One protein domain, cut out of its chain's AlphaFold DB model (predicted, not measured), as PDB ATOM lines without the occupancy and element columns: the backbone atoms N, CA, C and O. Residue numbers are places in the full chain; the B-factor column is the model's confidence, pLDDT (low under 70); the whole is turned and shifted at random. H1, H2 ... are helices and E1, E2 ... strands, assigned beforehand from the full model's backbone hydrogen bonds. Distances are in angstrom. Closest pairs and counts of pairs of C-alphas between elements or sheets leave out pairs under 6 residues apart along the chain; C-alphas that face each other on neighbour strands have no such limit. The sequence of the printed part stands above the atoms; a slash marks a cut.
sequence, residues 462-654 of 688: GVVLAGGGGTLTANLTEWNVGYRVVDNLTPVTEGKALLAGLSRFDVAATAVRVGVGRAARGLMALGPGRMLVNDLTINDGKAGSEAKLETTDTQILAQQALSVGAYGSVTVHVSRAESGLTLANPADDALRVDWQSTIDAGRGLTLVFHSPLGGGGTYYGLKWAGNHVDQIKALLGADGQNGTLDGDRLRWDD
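What this domain is: This is residues 462 to 654 of the 688 residues of an uncharacterized protein of Kiritimatiellae bacterium (UniProt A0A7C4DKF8). The chain is wound in stacked turns, a solenoid with the strand E1 at one end and E13, H1 and E14 toward the other; its turns lay parallel strands side by side in two sheets that face each other. The sheet of E1, E3, E5, E7, E9, E12 and E14, in that order, is one wall, and in the branched second sheet E2, E4, E6, E8 and E13 bend sharply, so that this second wall has a corner along E2, E4, E6 and E8. The printed part has 193 residues with fourteen named strands, both sheets wholly parallel, and one named helix, H1, between E13 and E14 along the chain; the class is mostly strand. It is compact, with a radius of gyration of the C-alphas of 15.9 A and spans of 43 by 40 by 27 A.

Where its parts are: The first sheet has E1, residues 462 to 466, beginning at C-alpha 462 (-39.418, 22.078, 29.910), E3, 493 to 499, E5, 520 to 526, E7, 546 to 552, 20.3 A long, E9, 568 to 574, E12, 604 to 609, and E14, 650 to 653, ending at C-alpha 653 (-24.643, -5.748, 26.526). The second has E2, residues 471 to 484, 27.9 A, E4, 504 to 516, 26.5 A, E6, 529 to 538, E8, 554 to 564, E10, 580 to 583, E11, 591 to 593, and E13, 617 to 625. H1 is residues 629 to 633.

How they stand to each other: In the first sheet E1 and E14 are the edge strands. N 464 and O 496 of E1 and E3 are 2.8 A apart, N 549 and O 569 of E7 and E9 2.9 A, and N 653 and O 607 of E14 and E12 2.8 A, each within hydrogen-bond range. The two sheets form a sandwich, two sheets face to face, their facing parts 8.6 A centre to centre and the strands of one at 17 degrees to those of the other. Between the sheets, the closest C-alphas of E2 and E3 are Gly 482 and Gly 495, 3.8 A apart. E2 bends by 96 degrees at residue 475, and E8 by 114 degrees at residue 560. E6 lies on one side of E8, with N 557 and O 531 at 2.8 A; on the other side are E10, with N 558 and O 582 at 2.8 A, and E11, with N 564 and O 592 at 2.8 A. H1 is only just on the branched sheet, with 5 pairs of C-alphas within 10 A, and only grazes it with residues 631 to 632; its O i to N i+4 pair is within hydrogen-bond range.

The domain as a whole: The C-alphas farthest apart, those of Asn 488 and Gly 615, are 51.8 A apart. The printed part has no cut. The link from H1 to E14, residues 634 to 649, is long. Confidence is under 70 at residues 487 to 490, 614 to 615 and 643 to 646.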
ATOM      1  N   GLY A 462     -39.518  22.233  28.467       98.69
ATOM      2  CA  GLY A 462     -39.418  22.078  29.910       98.69
ATOM      3  C   GLY A 462     -38.168  21.297  30.279       98.69
ATOM      4  O   GLY A 462     -37.914  20.238  29.705       98.69
ATOM      5  N   VAL A 463     -37.404  21.787  31.252       98.81
ATOM      6  CA  VAL A 463     -36.204  21.108  31.751       98.81
ATOM      7  C   VAL A 463     -36.234  21.058  33.270       98.81
ATOM      8  O   VAL A 463     -36.317  22.092  33.924       98.81
ATOM      9  N   VAL A 464     -36.117  19.858  33.826       98.81
ATOM     10  CA  VAL A 464     -35.833  19.622  35.242       98.81
ATOM     11  C   VAL A 464     -34.476  18.945  35.326       98.81
ATOM     12  O   VAL A 464     -34.270  17.911  34.690       98.81
ATOM     13  N   LEU A 465     -33.553  19.533  36.081       98.06
ATOM     14  CA  LEU A 465     -32.178  19.052  36.196       98.06
ATOM     15  C   LEU A 465     -31.770  18.967  37.665       98.06
ATOM     16  O   LEU A 465     -31.774  19.980  38.362       98.06
ATOM     17  N   ALA A 466     -31.369  17.774  38.101       96.12
ATOM     18  CA  ALA A 466     -30.705  17.560  39.380       96.12
ATOM     19  C   ALA A 466     -29.181  17.591  39.174       96.12
ATOM     20  O   ALA A 466     -28.619  16.697  38.543       96.12
ATOM     21  N   GLY A 467     -28.524  18.633  39.690       84.44
ATOM     22  CA  GLY A 467     -27.085  18.877  39.517       84.44
ATOM     23  C   GLY A 467     -26.164  18.037  40.414       84.44
ATOM     24  O   GLY A 467     -24.948  18.140  40.280       84.44
ATOM     25  N   GLY A 468     -26.727  17.224  41.312       77.19
ATOM     26  CA  GLY A 468     -26.002  16.366  42.251       77.19
ATOM     27  C   GLY A 468     -26.577  16.469  43.664       77.19
ATOM     28  O   GLY A 468     -26.659  17.564  44.221       77.19
ATOM     29  N   GLY A 469     -26.979  15.334  44.231       87.62
ATOM     30  CA  GLY A 469     -27.547  15.243  45.574       87.62
ATOM     31  C   GLY A 469     -29.077  15.307  45.626       87.62
ATOM     32  O   GLY A 469     -29.767  15.363  44.605       87.62
ATOM     33  N   GLY A 470     -29.611  15.328  46.847       95.00
ATOM     34  CA  GLY A 470     -31.025  15.599  47.118       95.00
ATOM     35  C   GLY A 470     -31.998  14.432  46.916       95.00
ATOM     36  O   GLY A 470     -31.638  13.321  46.513       95.00
ATOM     37  N   THR A 471     -33.260  14.695  47.259       96.69
ATOM     38  CA  THR A 471     -34.355  13.715  47.252       96.69
ATOM     39  C   THR A 471     -35.534  14.197  46.414       96.69
ATOM     40  O   THR A 471     -36.032  15.305  46.618       96.69
ATOM     41  N   LEU A 472     -36.037  13.325  45.537       97.81
ATOM     42  CA  LEU A 472     -37.359  13.448  44.920       97.81
ATOM     43  C   LEU A 472     -38.280  12.352  45.459       97.81
ATOM     44  O   LEU A 472     -37.983  11.164  45.325       97.81
ATOM     45  N   THR A 473     -39.420  12.751  46.020       98.25
ATOM     46  CA  THR A 473     -40.522  11.842  46.361       98.25
ATOM     47  C   THR A 473     -41.794  12.294  45.666       98.25
ATOM     48  O   THR A 473     -42.128  13.478  45.706       98.25
ATOM     49  N   ALA A 474     -42.526  11.387  45.022       98.44
ATOM     50  CA  ALA A 474     -43.750  11.786  44.340       98.44
ATOM     51  C   ALA A 474     -44.864  10.737  44.376       98.44
ATOM     52  O   ALA A 474     -44.617   9.540  44.284       98.44
ATOM     53  N   ASN A 475     -46.102  11.221  44.474       98.62
ATOM     54  CA  ASN A 475     -47.327  10.452  44.274       98.62
ATOM     55  C   ASN A 475     -48.135  11.143  43.182       98.62
ATOM     56  O   ASN A 475     -48.661  12.241  43.388       98.62
ATOM     57  N   LEU A 476     -48.193  10.522  42.010       98.69
ATOM     58  CA  LEU A 476     -48.587  11.189  40.784       98.69
ATOM     59  C   LEU A 476     -49.826  10.567  40.145       98.69
ATOM     60  O   LEU A 476     -49.938   9.350  39.980       98.69
ATOM     61  N   THR A 477     -50.745  11.422  39.705       98.19
ATOM     62  CA  THR A 477     -51.790  11.017  38.756       98.19
ATOM     63  C   THR A 477     -51.182  10.786  37.379       98.19
ATOM     64  O   THR A 477     -51.547   9.849  36.680       98.19
ATOM     65  N   GLU A 478     -50.206  11.603  37.001       97.94
ATOM     66  CA  GLU A 478     -49.433  11.426  35.783       97.94
ATOM     67  C   GLU A 478     -48.087  12.137  35.864       97.94
ATOM     68  O   GLU A 478     -47.963  13.207  36.466       97.94
ATOM     69  N   TRP A 479     -47.092  11.550  35.208       98.69
ATOM     70  CA  TRP A 479     -45.813  12.179  34.934       98.69
ATOM     71  C   TRP A 479     -45.586  12.209  33.428       98.69
ATOM     72  O   TRP A 479     -45.327  11.174  32.816       98.69
ATOM     73  N   ASN A 480     -45.687  13.388  32.821       98.69
ATOM     74  CA  ASN A 480     -45.465  13.525  31.389       98.69
ATOM     75  C   ASN A 480     -44.193  14.335  31.104       98.69
ATOM     76  O   ASN A 480     -44.000  15.423  31.648       98.69
ATOM     77  N   VAL A 481     -43.343  13.810  30.223       98.69
ATOM     78  CA  VAL A 481     -42.063  14.403  29.818       98.69
ATOM     79  C   VAL A 481     -42.020  14.501  28.300       98.69
ATOM     80  O   VAL A 481     -41.855  13.499  27.610       98.69
ATOM     81  N   GLY A 482     -42.194  15.712  27.774       97.44
ATOM     82  CA  GLY A 482     -42.362  15.956  26.346       97.44
ATOM     83  C   GLY A 482     -43.693  15.380  25.890       97.44
ATOM     84  O   GLY A 482     -43.740  14.296  25.314       97.44
ATOM     85  N   TYR A 483     -44.785  16.076  26.200       95.50
ATOM     86  CA  TYR A 483     -46.132  15.559  25.977       95.50
ATOM     87  C   TYR A 483     -47.024  16.552  25.265       95.50
ATOM     88  O   TYR A 483     -47.145  17.720  25.652       95.50
ATOM     89  N   ARG A 484     -47.715  16.049  24.248       91.25
ATOM     90  CA  ARG A 484     -48.630  16.825  23.433       91.25
ATOM     91  C   ARG A 484     -49.967  16.114  23.302       91.25
ATOM     92  O   ARG A 484     -50.041  14.972  22.870       91.25
ATOM     93  N   VAL A 485     -51.040  16.838  23.614       86.81
ATOM     94  CA  VAL A 485     -52.405  16.283  23.640       86.81
ATOM     95  C   VAL A 485     -52.982  16.048  22.230       86.81
ATOM     96  O   VAL A 485     -53.915  15.264  22.081       86.81
ATOM     97  N   VAL A 486     -52.494  16.745  21.191       77.06
ATOM     98  CA  VAL A 486     -53.159  16.805  19.870       77.06
ATOM     99  C   VAL A 486     -52.189  16.613  18.688       77.06
ATOM    100  O   VAL A 486     -51.076  17.135  18.702       77.06
ATOM    101  N   ASP A 487     -52.650  15.919  17.636       69.56
ATOM    102  CA  ASP A 487     -51.831  15.246  16.607       69.56
ATOM    103  C   ASP A 487     -51.658  15.958  15.236       69.56
ATOM    104  O   ASP A 487     -51.203  15.337  14.275       69.56
ATOM    105  N   ASN A 488     -51.999  17.239  15.051       66.31
ATOM    106  CA  ASN A 488     -52.213  17.786  13.693       66.31
ATOM    107  C   ASN A 488     -51.136  18.734  13.103       66.31
ATOM    108  O   ASN A 488     -51.224  19.010  11.908       66.31
ATOM    109  N   LEU A 489     -50.070  19.143  13.823       66.25
ATOM    110  CA  LEU A 489     -49.041  20.087  13.295       66.25
ATOM    111  C   LEU A 489     -47.575  19.837  13.743       66.25
ATOM    112  O   LEU A 489     -47.325  19.051  14.650       66.25
ATOM    113  N   THR A 490     -46.618  20.555  13.136       66.56
ATOM    114  CA  THR A 490     -45.140  20.429  13.249       66.56
ATOM    115  C   THR A 490     -44.406  21.018  14.481       66.56
ATOM    116  O   THR A 490     -43.237  20.671  14.638       66.56
ATOM    117  N   PRO A 491     -44.951  21.915  15.338       75.44
ATOM    118  CA  PRO A 491     -44.127  22.539  16.378       75.44
ATOM    119  C   PRO A 491     -43.647  21.541  17.434       75.44
ATOM    120  O   PRO A 491     -44.372  20.624  17.819       75.44
ATOM    121  N   VAL A 492     -42.418  21.760  17.906       85.56
ATOM    122  CA  VAL A 492     -41.725  20.857  18.829       85.56
ATOM    123  C   VAL A 492     -42.185  21.111  20.261       85.56
ATOM    124  O   VAL A 492     -42.210  22.250  20.733       85.56
ATOM    125  N   THR A 493     -42.548  20.034  20.951       93.19
ATOM    126  CA  THR A 493     -42.770  20.028  22.401       93.19
ATOM    127  C   THR A 493     -41.675  19.184  23.028       93.19
ATOM    128  O   THR A 493     -41.610  17.995  22.757       93.19
ATOM    129  N   GLU A 494     -40.797  19.785  23.818       97.00
ATOM    130  CA  GLU A 494     -39.629  19.127  24.396       97.00
ATOM    131  C   GLU A 494     -39.730  19.091  25.921       97.00
ATOM    132  O   GLU A 494     -39.959  20.118  26.556       97.00
ATOM    133  N   GLY A 495     -39.534  17.919  26.517       98.62
ATOM    134  CA  GLY A 495     -39.418  17.757  27.961       98.62
ATOM    135  C   GLY A 495     -38.167  16.978  28.327       98.62
ATOM    136  O   GLY A 495     -37.878  15.947  27.719       98.62
ATOM    137  N   LYS A 496     -37.433  17.457  29.333       98.81
ATOM    138  CA  LYS A 496     -36.232  16.807  29.864       98.81
ATOM    139  C   LYS A 496     -36.328  16.657  31.376       98.81
ATOM    140  O   LYS A 496     -36.348  17.657  32.087       98.81
ATOM    141  N   ALA A 497     -36.352  15.422  31.857       98.69
ATOM    142  CA  ALA A 497     -36.214  15.067  33.264       98.69
ATOM    143  C   ALA A 497     -34.832  14.438  33.472       98.69
ATOM    144  O   ALA A 497     -34.653  13.240  33.277       98.69
ATOM    145  N   LEU A 498     -33.841  15.257  33.817       98.31
ATOM    146  CA  LEU A 498     -32.451  14.848  34.011       98.31
ATOM    147  C   LEU A 498     -32.181  14.684  35.508       98.31
ATOM    148  O   LEU A 498     -31.734  15.605  36.188       98.31
ATOM    149  N   LEU A 499     -32.523  13.508  36.025       97.62
ATOM    150  CA  LEU A 499     -32.588  13.195  37.454       97.62
ATOM    151  C   LEU A 499     -31.566  12.131  37.883       97.62
ATOM    152  O   LEU A 499     -31.617  11.643  39.008       97.62
ATOM    153  N   ALA A 500     -30.610  11.798  37.012       94.88
ATOM    154  CA  ALA A 500     -29.515  10.878  37.321       94.88
ATOM    155  C   ALA A 500     -28.635  11.342  38.498       94.88
ATOM    156  O   ALA A 500     -28.014  10.515  39.156       94.88
ATOM    157  N   GLY A 501     -28.612  12.649  38.788       92.69
ATOM    158  CA  GLY A 501     -27.855  13.227  39.900       92.69
ATOM    159  C   GLY A 501     -28.507  13.108  41.285       92.69
ATOM    160  O   GLY A 501     -27.906  13.578  42.246       92.69
ATOM    161  N   LEU A 502     -29.712  12.536  41.412       94.69
ATOM    162  CA  LEU A 502     -30.405  12.384  42.700       94.69
ATOM    163  C   LEU A 502     -29.687  11.401  43.638       94.69
ATOM    164  O   LEU A 502     -29.246  10.339  43.205       94.69
ATOM    165  N   SER A 503     -29.666  11.697  44.943       92.56
ATOM    166  CA  SER A 503     -29.248  10.723  45.968       92.56
ATOM    167  C   SER A 503     -30.366   9.757  46.345       92.56
ATOM    168  O   SER A 503     -30.102   8.614  46.712       92.56
ATOM    169  N   ARG A 504     -31.619  10.224  46.289       91.06
ATOM    170  CA  ARG A 504     -32.807   9.406  46.533       91.06
ATOM    171  C   ARG A 504     -33.918   9.756  45.551       91.06
ATOM    172  O   ARG A 504     -34.284  10.919  45.381       91.06
ATOM    173  N   PHE A 505     -34.497   8.717  44.970       93.75
ATOM    174  CA  PHE A 505     -35.611   8.794  44.036       93.75
ATOM    175  C   PHE A 505     -36.682   7.769  44.440       93.75
ATOM    176  O   PHE A 505     -36.376   6.585  44.573       93.75
ATOM    177  N   ASP A 506     -37.913   8.223  44.693       97.81
ATOM    178  CA  ASP A 506     -39.048   7.364  45.063       97.81
ATOM    179  C   ASP A 506     -40.360   7.928  44.499       97.81
ATOM    180  O   ASP A 506     -40.878   8.944  44.971       97.81
ATOM    181  N   VAL A 507     -40.879   7.313  43.440       98.44
ATOM    182  CA  VAL A 507     -42.051   7.810  42.713       98.44
ATOM    183  C   VAL A 507     -43.094   6.716  42.565       98.44
ATOM    184  O   VAL A 507     -42.806   5.648  42.038       98.44
ATOM    185  N   ALA A 508     -44.332   7.018  42.949       98.69
ATOM    186  CA  ALA A 508     -45.516   6.265  42.563       98.69
ATOM    187  C   ALA A 508     -46.333   7.089  41.562       98.69
ATOM    188  O   ALA A 508     -46.619   8.258  41.817       98.69
ATOM    189  N   ALA A 509     -46.723   6.507  40.432       98.62
ATOM    190  CA  ALA A 509     -47.492   7.188  39.398       98.62
ATOM    191  C   ALA A 509     -48.580   6.284  38.810       98.62
ATOM    192  O   ALA A 509     -48.374   5.092  38.612       98.62
ATOM    193  N   THR A 510     -49.733   6.847  38.450       98.62
ATOM    194  CA  THR A 510     -50.700   6.082  37.641       98.62
ATOM    195  C   THR A 510     -50.172   5.915  36.217       98.62
ATOM    196  O   THR A 510     -50.161   4.808  35.698       98.62
ATOM    197  N   ALA A 511     -49.668   6.980  35.596       98.50
ATOM    198  CA  ALA A 511     -49.084   6.907  34.262       98.50
ATOM    199  C   ALA A 511     -47.783   7.704  34.174       98.50
ATOM    200  O   ALA A 511     -47.699   8.820  34.687       98.50
ATOM    201  N   VAL A 512     -46.799   7.156  33.463       98.81
ATOM    202  CA  VAL A 512     -45.573   7.856  33.071       98.81
ATOM    203  C   VAL A 512     -45.479   7.840  31.550       98.81
ATOM    204  O   VAL A 512     -45.577   6.785  30.924       98.81
ATOM    205  N   ARG A 513     -45.312   9.017  30.943       98.69
ATOM    206  CA  ARG A 513     -45.298   9.190  29.486       98.69
ATOM    207  C   ARG A 513     -44.102  10.016  29.059       98.69
ATOM    208  O   ARG A 513     -43.942  11.149  29.506       98.69
ATOM    209  N   VAL A 514     -43.295   9.473  28.159       98.69
ATOM    210  CA  VAL A 514     -42.100  10.134  27.629       98.69
ATOM    211  C   VAL A 514     -42.246  10.268  26.120       98.69
ATOM    212  O   VAL A 514     -42.445   9.267  25.439       98.69
ATOM    213  N   GLY A 515     -42.172  11.494  25.597       97.25
ATOM    214  CA  GLY A 515     -42.189  11.768  24.156       97.25
ATOM    215  C   GLY A 515     -43.475  11.324  23.459       97.25
ATOM    216  O   GLY A 515     -43.407  10.655  22.431       97.25
ATOM    217  N   VAL A 516     -44.635  11.646  24.038       95.62
ATOM    218  CA  VAL A 516     -45.958  11.208  23.554       95.62
ATOM    219  C   VAL A 516     -46.680  12.343  22.828       95.62
ATOM    220  O   VAL A 516     -46.783  13.460  23.342       95.62
ATOM    221  N   GLY A 517     -47.211  12.034  21.645       92.62
ATOM    222  CA  GLY A 517     -47.879  12.967  20.746       92.62
ATOM    223  C   GLY A 517     -46.983  13.428  19.593       92.62
ATOM    224  O   GLY A 517     -45.753  13.391  19.648       92.62
ATOM    225  N   ARG A 518     -47.598  13.893  18.500       90.50
ATOM    226  CA  ARG A 518     -46.864  14.315  17.292       90.50
ATOM    227  C   ARG A 518     -45.815  15.403  17.582       90.50
ATOM    228  O   ARG A 518     -46.133  16.432  18.177       90.50
ATOM    229  N   ALA A 519     -44.588  15.228  17.086       91.38
ATOM    230  CA  ALA A 519     -43.465  16.151  17.315       91.38
ATOM    231  C   ALA A 519     -43.124  16.416  18.802       91.38
ATOM    232  O   ALA A 519     -42.517  17.440  19.132       91.38
ATOM    233  N   ALA A 520     -43.526  15.515  19.703       94.19
ATOM    234  CA  ALA A 520     -43.129  15.552  21.101       94.19
ATOM    235  C   ALA A 520     -41.788  14.828  21.296       94.19
ATOM    236  O   ALA A 520     -41.602  13.719  20.804       94.19
ATOM    237  N   ARG A 521     -40.855  15.462  22.005       96.88
ATOM    238  CA  ARG A 521     -39.525  14.943  22.320       96.88
ATOM    239  C   ARG A 521     -39.378  14.829  23.827       96.88
ATOM    240  O   ARG A 521     -39.385  15.844  24.522       96.88
ATOM    241  N   GLY A 522     -39.281  13.609  24.335       98.50
ATOM    242  CA  GLY A 522     -39.110  13.338  25.758       98.50
ATOM    243  C   GLY A 522     -37.752  12.721  26.048       98.50
ATOM    244  O   GLY A 522     -37.367  11.752  25.402       98.50
ATOM    245  N   LEU A 523     -37.051  13.247  27.049       98.69
ATOM    246  CA  LEU A 523     -35.849  12.635  27.608       98.69
ATOM    247  C   LEU A 523     -36.013  12.496  29.118       98.69
ATOM    248  O   LEU A 523     -36.170  13.491  29.823       98.69
ATOM    249  N   MET A 524     -35.945  11.271  29.615       98.81
ATOM    250  CA  MET A 524     -35.957  10.960  31.038       98.81
ATOM    251  C   MET A 524     -34.689  10.179  31.375       98.81
ATOM    252  O   MET A 524     -34.470   9.106  30.828       98.81
ATOM    253  N   ALA A 525     -33.856  10.727  32.254       98.19
ATOM    254  CA  ALA A 525     -32.653  10.084  32.771       98.19
ATOM    255  C   ALA A 525     -32.780   9.953  34.289       98.19
ATOM    256  O   ALA A 525     -32.930  10.965  34.978       98.19
ATOM    257  N   LEU A 526     -32.744   8.730  34.809       97.00
ATOM    258  CA  LEU A 526     -32.989   8.422  36.218       97.00
ATOM    259  C   LEU A 526     -31.769   7.761  36.851       97.00
ATOM    260  O   LEU A 526     -31.106   6.937  36.228       97.00
ATOM    261  N   GLY A 527     -31.493   8.137  38.095       92.81
ATOM    262  CA  GLY A 527     -30.442   7.539  38.910       92.81
ATOM    263  C   GLY A 527     -30.987   6.450  39.837       92.81
ATOM    264  O   GLY A 527     -32.123   5.988  39.659       92.81
ATOM    265  N   PRO A 528     -30.212   6.068  40.864       91.25
ATOM    266  CA  PRO A 528     -30.625   5.059  41.825       91.25
ATOM    267  C   PRO A 528     -31.924   5.435  42.549       91.25
ATOM    268  O   PRO A 528     -32.079   6.549  43.055       91.25
ATOM    269  N   GLY A 529     -32.854   4.485  42.638       94.69
ATOM    270  CA  GLY A 529     -34.123   4.664  43.344       94.69
ATOM    271  C   GLY A 529     -35.246   3.810  42.773       94.69
ATOM    272  O   GLY A 529     -34.993   2.871  42.023       94.69
ATOM    273  N   ARG A 530     -36.491   4.134  43.129       97.19
ATOM    274  CA  ARG A 530     -37.671   3.333  42.797       97.19
ATOM    275  C   ARG A 530     -38.731   4.136  42.050       97.19
ATOM    276  O   ARG A 530     -39.083   5.245  42.444       97.19
ATOM    277  N   MET A 531     -39.295   3.524  41.014       98.38
ATOM    278  CA  MET A 531     -40.509   3.970  40.342       98.38
ATOM    279  C   MET A 531     -41.546   2.847  40.339       98.38
ATOM    280  O   MET A 531     -41.319   1.783  39.771       98.38
ATOM    281  N   LEU A 532     -42.700   3.099  40.944       98.56
ATOM    282  CA  LEU A 532     -43.910   2.303  40.797       98.56
ATOM    283  C   LEU A 532     -44.838   3.011  39.813       98.56
ATOM    284  O   LEU A 532     -45.195   4.168  40.025       98.56
ATOM    285  N   VAL A 533     -45.247   2.330  38.750       98.75
ATOM    286  CA  VAL A 533     -46.118   2.909  37.726       98.75
ATOM    287  C   VAL A 533     -47.152   1.892  37.257       98.75
ATOM    288  O   VAL A 533     -46.823   0.718  37.160       98.75
ATOM    289  N   ASN A 534     -48.391   2.291  36.943       98.50
ATOM    290  CA  ASN A 534     -49.294   1.361  36.248       98.50
ATOM    291  C   ASN A 534     -48.888   1.231  34.780       98.50
ATOM    292  O   ASN A 534     -48.494   0.149  34.347       98.50
ATOM    293  N   ASP A 535     -48.933   2.351  34.057       98.44
ATOM    294  CA  ASP A 535     -48.641   2.418  32.627       98.44
ATOM    295  C   ASP A 535     -47.385   3.245  32.348       98.44
ATOM    296  O   ASP A 535     -47.345   4.451  32.615       98.44
ATOM    297  N   LEU A 536     -46.373   2.605  31.763       98.69
ATOM    298  CA  LEU A 536     -45.162   3.256  31.278       98.69
ATOM    299  C   LEU A 536     -45.180   3.305  29.747       98.69
ATOM    300  O   LEU A 536     -45.104   2.280  29.074       98.69
ATOM    301  N   THR A 537     -45.285   4.505  29.181       98.62
ATOM    302  CA  THR A 537     -45.277   4.724  27.728       98.62
ATOM    303  C   THR A 537     -44.054   5.528  27.314       98.62
ATOM    304  O   THR A 537     -43.914   6.697  27.675       98.62
ATOM    305  N   ILE A 538     -43.198   4.913  26.507       98.56
ATOM    306  CA  ILE A 538     -42.031   5.526  25.886       98.56
ATOM    307  C   ILE A 538     -42.327   5.650  24.400       98.56
ATOM    308  O   ILE A 538     -42.164   4.695  23.647       98.56
ATOM    309  N   ASN A 539     -42.768   6.840  23.995       97.69
ATOM    310  CA  ASN A 539     -43.296   7.127  22.666       97.69
ATOM    311  C   ASN A 539     -44.617   6.400  22.345       97.69
ATOM    312  O   ASN A 539     -44.816   5.238  22.686       97.69
ATOM    313  N   ASP A 540     -45.523   7.075  21.636       95.31
ATOM    314  CA  ASP A 540     -46.800   6.519  21.162       95.31
ATOM    315  C   ASP A 540     -46.844   6.329  19.631       95.31
ATOM    316  O   ASP A 540     -47.915   6.197  19.038       95.31
ATOM    317  N   GLY A 541     -45.677   6.334  18.977       93.88
ATOM    318  CA  GLY A 541     -45.512   6.072  17.546       93.88
ATOM    319  C   GLY A 541     -45.929   7.225  16.632       93.88
ATOM    320  O   GLY A 541     -46.082   7.046  15.424       93.88
ATOM    321  N   LYS A 542     -46.151   8.428  17.171       92.62
ATOM    322  CA  LYS A 542     -46.623   9.567  16.372       92.62
ATOM    323  C   LYS A 542     -45.507  10.171  15.531       92.62
ATOM    324  O   LYS A 542     -44.348  10.226  15.929       92.62
ATOM    325  N   ALA A 543     -45.863  10.707  14.368       90.38
ATOM    326  CA  ALA A 543     -44.888  11.269  13.436       90.38
ATOM    327  C   ALA A 543     -44.007  12.363  14.077       90.38
ATOM    328  O   ALA A 543     -44.506  13.294  14.717       90.38
ATOM    329  N   GLY A 544     -42.694  12.269  13.867       89.50
ATOM    330  CA  GLY A 544     -41.707  13.239  14.357       89.50
ATOM    331  C   GLY A 544     -41.548  13.291  15.880       89.50
ATOM    332  O   GLY A 544     -40.874  14.197  16.369       89.50
ATOM    333  N   SER A 545     -42.192  12.382  16.615       93.50
ATOM    334  CA  SER A 545     -41.970  12.217  18.049       93.50
ATOM    335  C   SER A 545     -40.663  11.466  18.310       93.50
ATOM    336  O   SER A 545     -40.154  10.771  17.435       93.50
ATOM    337  N   GLU A 546     -40.111  11.639  19.504       96.31
ATOM    338  CA  GLU A 546     -38.886  10.986  19.960       96.31
ATOM    339  C   GLU A 546     -38.997  10.779  21.469       96.31
ATOM    340  O   GLU A 546     -39.409  11.690  22.193       96.31
ATOM    341  N   ALA A 547     -38.648   9.597  21.966       98.06
ATOM    342  CA  ALA A 547     -38.597   9.358  23.402       98.06
ATOM    343  C   ALA A 547     -37.340   8.587  23.778       98.06
ATOM    344  O   ALA A 547     -37.045   7.556  23.180       98.06
ATOM    345  N   LYS A 548     -36.649   9.052  24.816       98.56
ATOM    346  CA  LYS A 548     -35.534   8.340  25.430       98.56
ATOM    347  C   LYS A 548     -35.757   8.221  26.935       98.56
ATOM    348  O   LYS A 548     -35.902   9.233  27.620       98.56
ATOM    349  N   LEU A 549     -35.761   6.989  27.433       98.69
ATOM    350  CA  LEU A 549     -35.658   6.663  28.853       98.69
ATOM    351  C   LEU A 549     -34.300   6.013  29.107       98.69
ATOM    352  O   LEU A 549     -33.974   4.996  28.503       98.69
ATOM    353  N   GLU A 550     -33.526   6.581  30.016       98.31
ATOM    354  CA  GLU A 550     -32.247   6.050  30.468       98.31
ATOM    355  C   GLU A 550     -32.291   5.896  31.986       98.31
ATOM    356  O   GLU A 550     -32.716   6.806  32.702       98.31
ATOM    357  N   THR A 551     -31.906   4.727  32.482       97.44
ATOM    358  CA  THR A 551     -31.944   4.416  33.913       97.44
ATOM    359  C   THR A 551     -30.608   3.862  34.361       97.44
ATOM    360  O   THR A 551     -30.034   3.020  33.671       97.44
ATOM    361  N   THR A 552     -30.147   4.310  35.523       94.31
ATOM    362  CA  THR A 552     -28.920   3.835  36.161       94.31
ATOM    363  C   THR A 552     -29.239   3.383  37.566       94.31
ATOM    364  O   THR A 552     -29.553   4.199  38.429       94.31
ATOM    365  N   ASP A 553     -29.187   2.069  37.782       91.81
ATOM    366  CA  ASP A 553     -29.533   1.434  39.055       91.81
ATOM    367  C   ASP A 553     -30.931   1.794  39.586       91.81
ATOM    368  O   ASP A 553     -31.190   1.782  40.791       91.81
ATOM    369  N   THR A 554     -31.854   2.106  38.677       95.44
ATOM    370  CA  THR A 554     -33.254   2.379  39.000       95.44
ATOM    371  C   THR A 554     -34.049   1.076  39.020       95.44
ATOM    372  O   THR A 554     -33.942   0.259  38.106       95.44
ATOM    373  N   GLN A 555     -34.899   0.902  40.028       96.62
ATOM    374  CA  GLN A 555     -35.931  -0.125  40.058       96.62
ATOM    375  C   GLN A 555     -37.223   0.440  39.467       96.62
ATOM    376  O   GLN A 555     -37.854   1.311  40.070       96.62
ATOM    377  N   ILE A 556     -37.647  -0.064  38.310       98.19
ATOM    378  CA  ILE A 556     -38.948   0.268  37.720       98.19
ATOM    379  C   ILE A 556     -39.880  -0.927  37.873       98.19
ATOM    380  O   ILE A 556     -39.570  -2.024  37.420       98.19
ATOM    381  N   LEU A 557     -41.048  -0.709  38.471       98.25
ATOM    382  CA  LEU A 557     -42.134  -1.679  38.557       98.25
ATOM    383  C   LEU A 557     -43.346  -1.146  37.790       98.25
ATOM    384  O   LEU A 557     -44.062  -0.284  38.301       98.25
ATOM    385  N   ALA A 558     -43.574  -1.668  36.583       98.25
ATOM    386  CA  ALA A 558     -44.778  -1.404  35.806       98.25
ATOM    387  C   ALA A 558     -45.854  -2.451  36.138       98.25
ATOM    388  O   ALA A 558     -45.658  -3.656  35.961       98.25
ATOM    389  N   GLN A 559     -46.992  -1.997  36.659       98.44
ATOM    390  CA  GLN A 559     -48.040  -2.876  37.169       98.44
ATOM    391  C   GLN A 559     -48.988  -3.365  36.075       98.44
ATOM    392  O   GLN A 559     -49.528  -4.458  36.211       98.44
ATOM    393  N   GLN A 560     -49.201  -2.575  35.017       97.81
ATOM    394  CA  GLN A 560     -50.138  -2.900  33.939       97.81
ATOM    395  C   GLN A 560     -49.428  -3.096  32.604       97.81
ATOM    396  O   GLN A 560     -49.583  -4.159  32.001       97.81
ATOM    397  N   ALA A 561     -48.649  -2.110  32.149       97.81
ATOM    398  CA  ALA A 561     -48.018  -2.180  30.836       97.81
ATOM    399  C   ALA A 561     -46.732  -1.351  30.707       97.81
ATOM    400  O   ALA A 561     -46.593  -0.269  31.284       97.81
ATOM    401  N   LEU A 562     -45.836  -1.839  29.847       98.31
ATOM    402  CA  LEU A 562     -44.756  -1.092  29.215       98.31
ATOM    403  C   LEU A 562     -44.995  -1.058  27.704       98.31
ATOM    404  O   LEU A 562     -45.109  -2.096  27.056       98.31
ATOM    405  N   SER A 563     -45.036   0.141  27.130       98.25
ATOM    406  CA  SER A 563     -45.132   0.350  25.683       98.25
ATOM    407  C   SER A 563     -43.975   1.207  25.183       98.25
ATOM    408  O   SER A 563     -43.794   2.326  25.656       98.25
ATOM    409  N   VAL A 564     -43.221   0.696  24.213       98.25
ATOM    410  CA  VAL A 564     -42.158   1.392  23.484       98.25
ATOM    411  C   VAL A 564     -42.621   1.565  22.037       98.25
ATOM    412  O   VAL A 564     -42.572   0.623  21.247       98.25
ATOM    413  N   GLY A 565     -43.135   2.750  21.700       97.31
ATOM    414  CA  GLY A 565     -43.616   3.080  20.352       97.31
ATOM    415  C   GLY A 565     -42.476   3.289  19.354       97.31
ATOM    416  O   GLY A 565     -41.330   3.396  19.775       97.31
ATOM    417  N   ALA A 566     -42.805   3.400  18.058       95.19
ATOM    418  CA  ALA A 566     -41.901   3.395  16.887       95.19
ATOM    419  C   ALA A 566     -40.623   4.264  16.954       95.19
ATOM    420  O   ALA A 566     -39.648   3.998  16.246       95.19
ATOM    421  N   TYR A 567     -40.630   5.332  17.756       95.69
ATOM    422  CA  TYR A 567     -39.511   6.273  17.926       95.69
ATOM    423  C   TYR A 567     -38.999   6.330  19.377       95.69
ATOM    424  O   TYR A 567     -38.392   7.316  19.799       95.69
ATOM    425  N   GLY A 568     -39.299   5.294  20.161       97.31
ATOM    426  CA  GLY A 568     -38.915   5.148  21.557       97.31
ATOM    427  C   GLY A 568     -37.623   4.355  21.735       97.31
ATOM    428  O   GLY A 568     -37.386   3.361  21.051       97.31
ATOM    429  N   SER A 569     -36.810   4.788  22.694       98.06
ATOM    430  CA  SER A 569     -35.575   4.133  23.122       98.06
ATOM    431  C   SER A 569     -35.558   4.020  24.645       98.06
ATOM    432  O   SER A 569     -35.818   4.996  25.355       98.06
ATOM    433  N   VAL A 570     -35.271   2.823  25.151       98.50
ATOM    434  CA  VAL A 570     -35.126   2.531  26.578       98.50
ATOM    435  C   VAL A 570     -33.760   1.905  26.804       98.50
ATOM    436  O   VAL A 570     -33.424   0.905  26.177       98.50
ATOM    437  N   THR A 571     -32.971   2.480  27.706       98.19
ATOM    438  CA  THR A 571     -31.688   1.922  28.142       98.19
ATOM    439  C   THR A 571     -31.701   1.700  29.650       98.19
ATOM    440  O   THR A 571     -31.985   2.618  30.425       98.19
ATOM    441  N   VAL A 572     -31.408   0.469  30.068       97.94
ATOM    442  CA  VAL A 572     -31.408   0.054  31.475       97.94
ATOM    443  C   VAL A 572     -30.010  -0.378  31.884       97.94
ATOM    444  O   VAL A 572     -29.539  -1.421  31.441       97.94
ATOM    445  N   HIS A 573     -29.353   0.410  32.733       96.25
ATOM    446  CA  HIS A 573     -28.054   0.072  33.304       96.25
ATOM    447  C   HIS A 573     -28.246  -0.647  34.642       96.25
ATOM    448  O   HIS A 573     -28.806  -0.088  35.591       96.25
ATOM    449  N   VAL A 574     -27.754  -1.882  34.709       94.56
ATOM    450  CA  VAL A 574     -27.891  -2.776  35.861       94.56
ATOM    451  C   VAL A 574     -26.524  -3.010  36.482       94.56
ATOM    452  O   VAL A 574     -25.687  -3.690  35.894       94.56
ATOM    453  N   SER A 575     -26.300  -2.487  37.685       91.50
ATOM    454  CA  SER A 575     -25.138  -2.838  38.506       91.50
ATOM    455  C   SER A 575     -25.521  -3.379  39.888       91.50
ATOM    456  O   SER A 575     -24.642  -3.734  40.669       91.50
ATOM    457  N   ARG A 576     -26.819  -3.490  40.211       89.19
ATOM    458  CA  ARG A 576     -27.338  -3.953  41.513       89.19
ATOM    459  C   ARG A 576     -28.444  -4.995  41.328       89.19
ATOM    460  O   ARG A 576     -29.196  -4.923  40.368       89.19
ATOM    461  N   ALA A 577     -28.584  -5.920  42.279       83.62
ATOM    462  CA  ALA A 577     -29.567  -7.013  42.210       83.62
ATOM    463  C   ALA A 577     -31.043  -6.550  42.268       83.62
ATOM    464  O   ALA A 577     -31.954  -7.318  41.975       83.62
ATOM    465  N   GLU A 578     -31.294  -5.298  42.656       80.12
ATOM    466  CA  GLU A 578     -32.644  -4.724  42.771       80.12
ATOM    467  C   GLU A 578     -32.957  -3.678  41.688       80.12
ATOM    468  O   GLU A 578     -34.058  -3.126  41.685       80.12
ATOM    469  N   SER A 579     -32.017  -3.392  40.778       90.50
ATOM    470  CA  SER A 579     -32.261  -2.506  39.638       90.50
ATOM    471  C   SER A 579     -32.762  -3.279  38.423       90.50
ATOM    472  O   SER A 579     -32.618  -4.494  38.340       90.50
ATOM    473  N   GLY A 580     -33.399  -2.566  37.495       95.31
ATOM    474  CA  GLY A 580     -33.980  -3.147  36.292       95.31
ATOM    475  C   GLY A 580     -35.461  -2.832  36.134       95.31
ATOM    476  O   GLY A 580     -36.074  -2.113  36.932       95.31
ATOM    477  N   LEU A 581     -36.048  -3.387  35.076       97.69
ATOM    478  CA  LEU A 581     -37.456  -3.215  34.748       97.69
ATOM    479  C   LEU A 581     -38.252  -4.466  35.110       97.69
ATOM    480  O   LEU A 581     -37.933  -5.565  34.674       97.69
ATOM    481  N   THR A 582     -39.316  -4.297  35.888       97.56
ATOM    482  CA  THR A 582     -40.229  -5.368  36.295       97.56
ATOM    483  C   THR A 582     -41.629  -5.113  35.748       97.56
ATOM    484  O   THR A 582     -42.196  -4.047  35.984       97.56
ATOM    485  N   LEU A 583     -42.206  -6.107  35.076       97.94
ATOM    486  CA  LEU A 583     -43.597  -6.147  34.636       97.94
ATOM    487  C   LEU A 583     -44.378  -7.114  35.526       97.94
ATOM    488  O   LEU A 583     -44.116  -8.316  35.524       97.94
ATOM    489  N   ALA A 584     -45.331  -6.585  36.296       97.69
ATOM    490  CA  ALA A 584     -46.139  -7.394  37.212       97.69
ATOM    491  C   ALA A 584     -47.335  -8.080  36.531       97.69
ATOM    492  O   ALA A 584     -47.883  -9.034  37.080       97.69
ATOM    493  N   ASN A 585     -47.760  -7.583  35.368       97.56
ATOM    494  CA  ASN A 585     -48.887  -8.128  34.619       97.56
ATOM    495  C   ASN A 585     -48.437  -9.329  33.761       97.56
ATOM    496  O   ASN A 585     -47.583  -9.140  32.891       97.56
ATOM    497  N   PRO A 586     -49.015 -10.532  33.956       97.25
ATOM    498  CA  PRO A 586     -48.635 -11.736  33.217       97.25
ATOM    499  C   PRO A 586     -49.290 -11.866  31.835       97.25
ATOM    500  O   PRO A 586     -49.210 -12.917  31.206       97.25
ATOM    501  N   ALA A 587     -50.024 -10.851  31.376       97.06
ATOM    502  CA  ALA A 587     -50.620 -10.865  30.047       97.06
ATOM    503  C   ALA A 587     -49.556 -10.655  28.960       97.06
ATOM    504  O   ALA A 587     -48.689  -9.797  29.106       97.06
ATOM    505  N   ASP A 588     -49.679 -11.365  27.836       93.62
ATOM    506  CA  ASP A 588     -48.757 -11.273  26.691       93.62
ATOM    507  C   ASP A 588     -48.616  -9.859  26.116       93.62
ATOM    508  O   ASP A 588     -47.590  -9.514  25.536       93.62
ATOM    509  N   ASP A 589     -49.643  -9.026  26.271       92.94
ATOM    510  CA  ASP A 589     -49.679  -7.661  25.763       92.94
ATOM    511  C   ASP A 589     -49.223  -6.610  26.787       92.94
ATOM    512  O   ASP A 589     -49.306  -5.413  26.493       92.94
ATOM    513  N   ALA A 590     -48.728  -7.037  27.957       96.75
ATOM    514  CA  ALA A 590     -48.150  -6.163  28.977       96.75
ATOM    515  C   ALA A 590     -46.820  -5.535  28.529       96.75
ATOM    516  O   ALA A 590     -46.500  -4.427  28.957       96.75
ATOM    517  N   LEU A 591     -46.063  -6.206  27.653       97.75
ATOM    518  CA  LEU A 591     -44.887  -5.650  26.986       97.75
ATOM    519  C   LEU A 591     -45.181  -5.429  25.504       97.75
ATOM    520  O   LEU A 591     -45.442  -6.371  24.761       97.75
ATOM    521  N   ARG A 592     -45.084  -4.180  25.047       96.94
ATOM    522  CA  ARG A 592     -45.252  -3.823  23.634       96.94
ATOM    523  C   ARG A 592     -44.035  -3.049  23.163       96.94
ATOM    524  O   ARG A 592     -43.798  -1.945  23.637       96.94
ATOM    525  N   VAL A 593     -43.287  -3.603  22.216       96.88
ATOM    526  CA  VAL A 593     -42.208  -2.885  21.521       96.88
ATOM    527  C   VAL A 593     -42.547  -2.860  20.042       96.88
ATOM    528  O   VAL A 593     -42.686  -3.913  19.411       96.88
ATOM    529  N   ASP A 594     -42.755  -1.663  19.506       96.50
ATOM    530  CA  ASP A 594     -43.171  -1.468  18.123       96.50
ATOM    531  C   ASP A 594     -42.144  -2.050  17.143       96.50
ATOM    532  O   ASP A 594     -40.941  -2.061  17.405       96.50
ATOM    533  N   TRP A 595     -42.621  -2.547  16.004       93.50
ATOM    534  CA  TRP A 595     -41.775  -3.151  14.974       93.50
ATOM    535  C   TRP A 595     -40.783  -2.157  14.348       93.50
ATOM    536  O   TRP A 595     -39.776  -2.585  13.798       93.50
ATOM    537  N   GLN A 596     -41.039  -0.847  14.446       92.75
ATOM    538  CA  GLN A 596     -40.149   0.216  13.963       92.75
ATOM    539  C   GLN A 596     -39.106   0.669  15.000       92.75
ATOM    540  O   GLN A 596     -38.245   1.494  14.682       92.75
ATOM    541  N   SER A 597     -39.184   0.174  16.238       92.44
ATOM    542  CA  SER A 597     -38.273   0.530  17.334       92.44
ATOM    543  C   SER A 597     -37.087  -0.413  17.387       92.44
ATOM    544  O   SER A 597     -36.920  -1.171  18.341       92.44
ATOM    545  N   THR A 598     -36.288  -0.378  16.330       93.12
ATOM    546  CA  THR A 598     -35.201  -1.325  16.134       93.12
ATOM    547  C   THR A 598     -33.874  -0.829  16.722       93.12
ATOM    548  O   THR A 598     -33.615   0.378  16.808       93.12
ATOM    549  N   ILE A 599     -33.031  -1.765  17.159       92.00
ATOM    550  CA  ILE A 599     -31.739  -1.502  17.803       92.00
ATOM    551  C   ILE A 599     -30.770  -0.771  16.857       92.00
ATOM    552  O   ILE A 599     -30.092   0.163  17.289       92.00
ATOM    553  N   ASP A 600     -30.730  -1.140  15.575       88.50
ATOM    554  CA  ASP A 600     -29.918  -0.502  14.523       88.50
ATOM    555  C   ASP A 600     -30.261   0.988  14.342       88.50
ATOM    556  O   ASP A 600     -29.382   1.827  14.138       88.50
ATOM    557  N   ALA A 601     -31.534   1.344  14.525       88.75
ATOM    558  CA  ALA A 601     -32.012   2.721  14.505       88.75
ATOM    559  C   ALA A 601     -31.743   3.487  15.820       88.75
ATOM    560  O   ALA A 601     -32.182   4.635  15.960       88.75
ATOM    561  N   GLY A 602     -31.061   2.870  16.796       90.56
ATOM    562  CA  GLY A 602     -30.817   3.420  18.134       90.56
ATOM    563  C   GLY A 602     -32.053   3.421  19.045       90.56
ATOM    564  O   GLY A 602     -32.134   4.216  19.988       90.56
ATOM    565  N   ARG A 603     -33.043   2.574  18.749       93.75
ATOM    566  CA  ARG A 603     -34.357   2.506  19.413       93.75
ATOM    567  C   ARG A 603     -34.546   1.159  20.111       93.75
ATOM    568  O   ARG A 603     -33.609   0.377  20.209       93.75
ATOM    569  N   GLY A 604     -35.748   0.910  20.624       94.56
ATOM    570  CA  GLY A 604     -36.093  -0.354  21.273       94.56
ATOM    571  C   GLY A 604     -35.624  -0.413  22.723       94.56
ATOM    572  O   GLY A 604     -35.520   0.616  23.393       94.56
ATOM    573  N   LEU A 605     -35.382  -1.623  23.225       96.25
ATOM    574  CA  LEU A 605     -34.969  -1.888  24.600       96.25
ATOM    575  C   LEU A 605     -33.522  -2.395  24.631       96.25
ATOM    576  O   LEU A 605     -33.219  -3.480  24.149       96.25
ATOM    577  N   THR A 606     -32.620  -1.616  25.221       95.81
ATOM    578  CA  THR A 606     -31.232  -2.015  25.479       95.81
ATOM    579  C   THR A 606     -31.027  -2.238  26.972       95.81
ATOM    580  O   THR A 606     -31.279  -1.347  27.785       95.81
ATOM    581  N   LEU A 607     -30.528  -3.415  27.336       95.75
ATOM    582  CA  LEU A 607     -30.109  -3.744  28.697       95.75
ATOM    583  C   LEU A 607     -28.578  -3.700  28.759       95.75
ATOM    584  O   LEU A 607     -27.919  -4.272  27.904       95.75
ATOM    585  N   VAL A 608     -27.997  -3.018  29.738       94.94
ATOM    586  CA  VAL A 608     -26.539  -2.904  29.889       94.94
ATOM    587  C   VAL A 608     -26.161  -3.410  31.268       94.94
ATOM    588  O   VAL A 608     -26.531  -2.809  32.278       94.94
ATOM    589  N   PHE A 609     -25.420  -4.510  31.317       92.75
ATOM    590  CA  PHE A 609     -25.028  -5.144  32.568       92.75
ATOM    591  C   PHE A 609     -23.616  -4.730  32.954       92.75
ATOM    592  O   PHE A 609     -22.659  -4.985  32.233       92.75
ATOM    593  N   HIS A 610     -23.500  -4.095  34.115       92.00
ATOM    594  CA  HIS A 610     -22.237  -3.653  34.693       92.00
ATOM    595  C   HIS A 610     -21.729  -4.673  35.699       92.00
ATOM    596  O   HIS A 610     -22.487  -5.488  36.229       92.00
ATOM    597  N   SER A 611     -20.434  -4.593  36.001       87.69
ATOM    598  CA  SER A 611     -19.851  -5.355  37.102       87.69
ATOM    599  C   SER A 611     -20.665  -5.133  38.395       87.69
ATOM    600  O   SER A 611     -20.881  -3.981  38.779       87.69
ATOM    601  N   PRO A 612     -21.130  -6.206  39.062       86.31
ATOM    602  CA  PRO A 612     -21.969  -6.125  40.252       86.31
ATOM    603  C   PRO A 612     -21.390  -5.239  41.359       86.31
ATOM    604  O   PRO A 612     -20.306  -5.490  41.882       86.31
ATOM    605  N   LEU A 613     -22.161  -4.239  41.774       82.25
ATOM    606  CA  LEU A 613     -21.934  -3.428  42.963       82.25
ATOM    607  C   LEU A 613     -22.782  -3.993  44.115       82.25
ATOM    608  O   LEU A 613     -23.915  -3.564  44.332       82.25
ATOM    609  N   GLY A 614     -22.265  -4.986  44.847       68.75
ATOM    610  CA  GLY A 614     -22.960  -5.582  46.000       68.75
ATOM    611  C   GLY A 614     -22.809  -7.101  46.132       68.75
ATOM    612  O   GLY A 614     -21.977  -7.708  45.465       68.75
ATOM    613  N   GLY A 615     -23.582  -7.693  47.054       69.50
ATOM    614  CA  GLY A 615     -23.584  -9.129  47.370       69.50
ATOM    615  C   GLY A 615     -24.237 -10.019  46.301       69.50
ATOM    616  O   GLY A 615     -24.570  -9.568  45.213       69.50
ATOM    617  N   GLY A 616     -24.405 -11.308  46.612       80.81
ATOM    618  CA  GLY A 616     -25.030 -12.270  45.696       80.81
ATOM    619  C   GLY A 616     -26.522 -12.008  45.448       80.81
ATOM    620  O   GLY A 616     -27.183 -11.349  46.246       80.81
ATOM    621  N   GLY A 617     -27.051 -12.545  44.352       84.56
ATOM    622  CA  GLY A 617     -28.448 -12.391  43.945       84.56
ATOM    623  C   GLY A 617     -28.637 -12.404  42.429       84.56
ATOM    624  O   GLY A 617     -27.671 -12.515  41.672       84.56
ATOM    625  N   THR A 618     -29.889 -12.288  41.988       85.44
ATOM    626  CA  THR A 618     -30.251 -12.195  40.568       85.44
ATOM    627  C   THR A 618     -30.171 -10.748  40.098       85.44
ATOM    628  O   THR A 618     -30.838  -9.880  40.648       85.44
ATOM    629  N   TYR A 619     -29.389 -10.506  39.054       91.62
ATOM    630  CA  TYR A 619     -29.257  -9.226  38.372       91.62
ATOM    631  C   TYR A 619     -30.039  -9.321  37.069       91.62
ATOM    632  O   TYR A 619     -29.676 -10.099  36.189       91.62
ATOM    633  N   TYR A 620     -31.122  -8.556  36.942       93.00
ATOM    634  CA  TYR A 620     -31.990  -8.608  35.770       93.00
ATOM    635  C   TYR A 620     -32.159  -7.223  35.151       93.00
ATOM    636  O   TYR A 620     -32.379  -6.237  35.842       93.00
ATOM    637  N   GLY A 621     -32.088  -7.147  33.825       94.00
ATOM    638  CA  GLY A 621     -32.473  -5.938  33.092       94.00
ATOM    639  C   GLY A 621     -33.979  -5.883  32.857       94.00
ATOM    640  O   GLY A 621     -34.582  -4.810  32.915       94.00
ATOM    641  N   LEU A 622     -34.591  -7.055  32.669       96.56
ATOM    642  CA  LEU A 622     -36.026  -7.242  32.500       96.56
ATOM    643  C   LEU A 622     -36.496  -8.443  33.330       96.56
ATOM    644  O   LEU A 622     -35.901  -9.513  33.250       96.56
ATOM    645  N   LYS A 623     -37.584  -8.265  34.080       96.38
ATOM    646  CA  LYS A 623     -38.355  -9.295  34.786       96.38
ATOM    647  C   LYS A 623     -39.814  -9.190  34.363       96.38
ATOM    648  O   LYS A 623     -40.387  -8.108  34.452       96.38
ATOM    649  N   TRP A 624     -40.440 -10.291  33.977       97.50
ATOM    650  CA  TRP A 624     -41.833 -10.334  33.543       97.50
ATOM    651  C   TRP A 624     -42.563 -11.496  34.216       97.50
ATOM    652  O   TRP A 624     -42.151 -12.644  34.079       97.50
ATOM    653  N   ALA A 625     -43.618 -11.204  34.977       97.69
ATOM    654  CA  ALA A 625     -44.465 -12.227  35.591       97.69
ATOM    655  C   ALA A 625     -45.035 -13.176  34.530       97.69
ATOM    656  O   ALA A 625     -45.544 -12.698  33.533       97.69
ATOM    657  N   GLY A 626     -44.993 -14.492  34.750       97.19
ATOM    658  CA  GLY A 626     -45.432 -15.495  33.773       97.19
ATOM    659  C   GLY A 626     -44.307 -16.074  32.908       97.19
ATOM    660  O   GLY A 626     -43.136 -15.700  33.029       97.19
ATOM    661  N   ASN A 627     -44.666 -17.040  32.057       96.94
ATOM    662  CA  ASN A 627     -43.759 -17.646  31.080       96.94
ATOM    663  C   ASN A 627     -43.865 -16.893  29.749       96.94
ATOM    664  O   ASN A 627     -44.840 -17.064  29.019       96.94
ATOM    665  N   HIS A 628     -42.852 -16.082  29.452       96.94
ATOM    666  CA  HIS A 628     -42.800 -15.189  28.298       96.94
ATOM    667  C   HIS A 628     -41.531 -15.375  27.454       96.94
ATOM    668  O   HIS A 628     -41.074 -14.451  26.778       96.94
ATOM    669  N   VAL A 629     -40.923 -16.563  27.511       94.25
ATOM    670  CA  VAL A 629     -39.676 -16.865  26.791       94.25
ATOM    671  C   VAL A 629     -39.835 -16.634  25.285       94.25
ATOM    672  O   VAL A 629     -38.970 -16.012  24.671       94.25
ATOM    673  N   ASP A 630     -40.947 -17.073  24.691       92.56
ATOM    674  CA  ASP A 630     -41.189 -16.947  23.247       92.56
ATOM    675  C   ASP A 630     -41.435 -15.491  22.829       92.56
ATOM    676  O   ASP A 630     -40.941 -15.036  21.798       92.56
ATOM    677  N   GLN A 631     -42.142 -14.732  23.664       94.94
ATOM    678  CA  GLN A 631     -42.426 -13.314  23.473       94.94
ATOM    679  C   GLN A 631     -41.124 -12.506  23.521       94.94
ATOM    680  O   GLN A 631     -40.913 -11.645  22.671       94.94
ATOM    681  N   ILE A 632     -40.228 -12.807  24.470       94.31
ATOM    682  CA  ILE A 632     -38.908 -12.167  24.557       94.31
ATOM    683  C   ILE A 632     -38.037 -12.565  23.361       94.31
ATOM    684  O   ILE A 632     -37.431 -11.689  22.745       94.31
ATOM    685  N   LYS A 633     -38.013 -13.845  22.967       91.00
ATOM    686  CA  LYS A 633     -37.275 -14.297  21.772       91.00
ATOM    687  C   LYS A 633     -37.755 -13.607  20.496       91.00
ATOM    688  O   LYS A 633     -36.930 -13.223  19.680       91.00
ATOM    689  N   ALA A 634     -39.056 -13.356  20.356       90.38
ATOM    690  CA  ALA A 634     -39.607 -12.610  19.223       90.38
ATOM    691  C   ALA A 634     -39.170 -11.127  19.171       90.38
ATOM    692  O   ALA A 634     -39.364 -10.457  18.150       90.38
ATOM    693  N   LEU A 635     -38.609 -10.580  20.257       93.44
ATOM    694  CA  LEU A 635     -37.990  -9.250  20.268       93.44
ATOM    695  C   LEU A 635     -36.520  -9.273  19.821       93.44
ATOM    696  O   LEU A 635     -36.018  -8.224  19.432       93.44
ATOM    697  N   LEU A 636     -35.862 -10.434  19.824       89.94
ATOM    698  CA  LEU A 636     -34.480 -10.643  19.358       89.94
ATOM    699  C   LEU A 636     -34.411 -10.967  17.853       89.94
ATOM    700  O   LEU A 636     -33.515 -11.671  17.408       89.94
ATOM    701  N   GLY A 637     -35.425 -10.561  17.084       82.81
ATOM    702  CA  GLY A 637     -35.456 -10.771  15.638       82.81
ATOM    703  C   GLY A 637     -35.272 -12.232  15.217       82.81
ATOM    704  O   GLY A 637     -35.887 -13.143  15.776       82.81
ATOM    705  N   ALA A 638     -34.492 -12.444  14.155       77.31
ATOM    706  CA  ALA A 638     -34.324 -13.753  13.523       77.31
ATOM    707  C   ALA A 638     -33.187 -14.598  14.127       77.31
ATOM    708  O   ALA A 638     -33.183 -15.813  13.917       77.31
ATOM    709  N   ASP A 639     -32.235 -13.987  14.842       70.81
ATOM    710  CA  ASP A 639     -31.098 -14.703  15.437       70.81
ATOM    711  C   ASP A 639     -31.473 -15.396  16.759       70.81
ATOM    712  O   ASP A 639     -30.956 -16.474  17.065       70.81
ATOM    713  N   GLY A 640     -32.422 -14.826  17.514       74.06
ATOM    714  CA  GLY A 640     -32.886 -15.354  18.793       74.06
ATOM    715  C   GLY A 640     -31.795 -15.441  19.870       74.06
ATOM    716  O   GLY A 640     -32.004 -16.137  20.867       74.06
ATOM    717  N   GLN A 641     -30.637 -14.798  19.673       70.62
ATOM    718  CA  GLN A 641     -29.434 -14.956  20.497       70.62
ATOM    719  C   GLN A 641     -28.744 -13.601  20.682       70.62
ATOM    720  O   GLN A 641     -27.863 -13.241  19.915       70.62
ATOM    721  N   ASN A 642     -29.151 -12.879  21.732       74.25
ATOM    722  CA  ASN A 642     -28.669 -11.544  22.097       74.25
ATOM    723  C   ASN A 642     -28.625 -10.554  20.919       74.25
ATOM    724  O   ASN A 642     -27.562 -10.356  20.347       74.25
ATOM    725  N   GLY A 643     -29.759  -9.918  20.607       64.94
ATOM    726  CA  GLY A 643     -29.961  -9.112  19.401       64.94
ATOM    727  C   GLY A 643     -28.725  -8.339  18.923       64.94
ATOM    728  O   GLY A 643     -28.270  -7.390  19.574       64.94
ATOM    729  N   THR A 644     -28.173  -8.782  17.790       62.31
ATOM    730  CA  THR A 644     -26.953  -8.240  17.174       62.31
ATOM    731  C   THR A 644     -27.194  -7.609  15.793       62.31
ATOM    732  O   THR A 644     -26.231  -7.146  15.174       62.31
ATOM    733  N   LEU A 645     -28.444  -7.572  15.302       62.94
ATOM    734  CA  LEU A 645     -28.784  -7.360  13.887       62.94
ATOM    735  C   LEU A 645     -29.925  -6.350  13.625       62.94
ATOM    736  O   LEU A 645     -30.654  -5.902  14.514       62.94
ATOM    737  N   ASP A 646     -30.084  -6.009  12.342       69.50
ATOM    738  CA  ASP A 646     -31.180  -5.196  11.806       69.50
ATOM    739  C   ASP A 646     -32.540  -5.881  12.046       69.50
ATOM    740  O   ASP A 646     -32.785  -6.999  11.587       69.50
ATOM    741  N   GLY A 647     -33.455  -5.184  12.725       79.94
ATOM    742  CA  GLY A 647     -34.804  -5.679  13.039       79.94
ATOM    743  C   GLY A 647     -35.004  -6.146  14.483       79.94
ATOM    744  O   GLY A 647     -36.152  -6.332  14.902       79.94
ATOM    745  N   ASP A 648     -33.930  -6.265  15.264       90.62
ATOM    746  CA  ASP A 648     -34.021  -6.557  16.693       90.62
ATOM    747  C   ASP A 648     -34.633  -5.376  17.437       90.62
ATOM    748  O   ASP A 648     -34.385  -4.214  17.123       90.62
ATOM    749  N   ARG A 649     -35.441  -5.671  18.451       94.25
ATOM    750  CA  ARG A 649     -36.139  -4.692  19.301       94.25
ATOM    751  C   ARG A 649     -35.683  -4.744  20.753       94.25
ATOM    752  O   ARG A 649     -36.004  -3.849  21.536       94.25
ATOM    753  N   LEU A 650     -34.956  -5.798  21.105       95.00
ATOM    754  CA  LEU A 650     -34.316  -6.024  22.387       95.00
ATOM    755  C   LEU A 650     -32.854  -6.400  22.131       95.00
ATOM    756  O   LEU A 650     -32.580  -7.208  21.251       95.00
ATOM    757  N   ARG A 651     -31.935  -5.860  22.931       92.88
ATOM    758  CA  ARG A 651     -30.559  -6.366  23.049       92.88
ATOM    759  C   ARG A 651     -30.077  -6.302  24.487       92.88
ATOM    760  O   ARG A 651     -30.596  -5.499  25.276       92.88
ATOM    761  N   TRP A 652     -29.024  -7.048  24.800       92.75
ATOM    762  CA  TRP A 652     -28.249  -6.817  26.008       92.75
ATOM    763  C   TRP A 652     -26.750  -6.719  25.737       92.75
ATOM    764  O   TRP A 652     -26.186  -7.406  24.894       92.75
ATOM    765  N   ASP A 653     -26.093  -5.841  26.483       90.00
ATOM    766  CA  ASP A 653     -24.643  -5.748  26.526       90.00
ATOM    767  C   ASP A 653     -24.137  -6.371  27.825       90.00
ATOM    768  O   ASP A 653     -24.301  -5.813  28.915       90.00
ATOM    769  N   ASP A 654     -23.537  -7.547  27.686       86.06
ATOM    770  CA  ASP A 654     -22.844  -8.294  28.730       86.06
ATOM    771  C   ASP A 654     -21.358  -8.505  28.387       86.06
ATOM    772  O   ASP A 654     -20.664  -9.278  29.043       86.06
TER     773      ASP A 654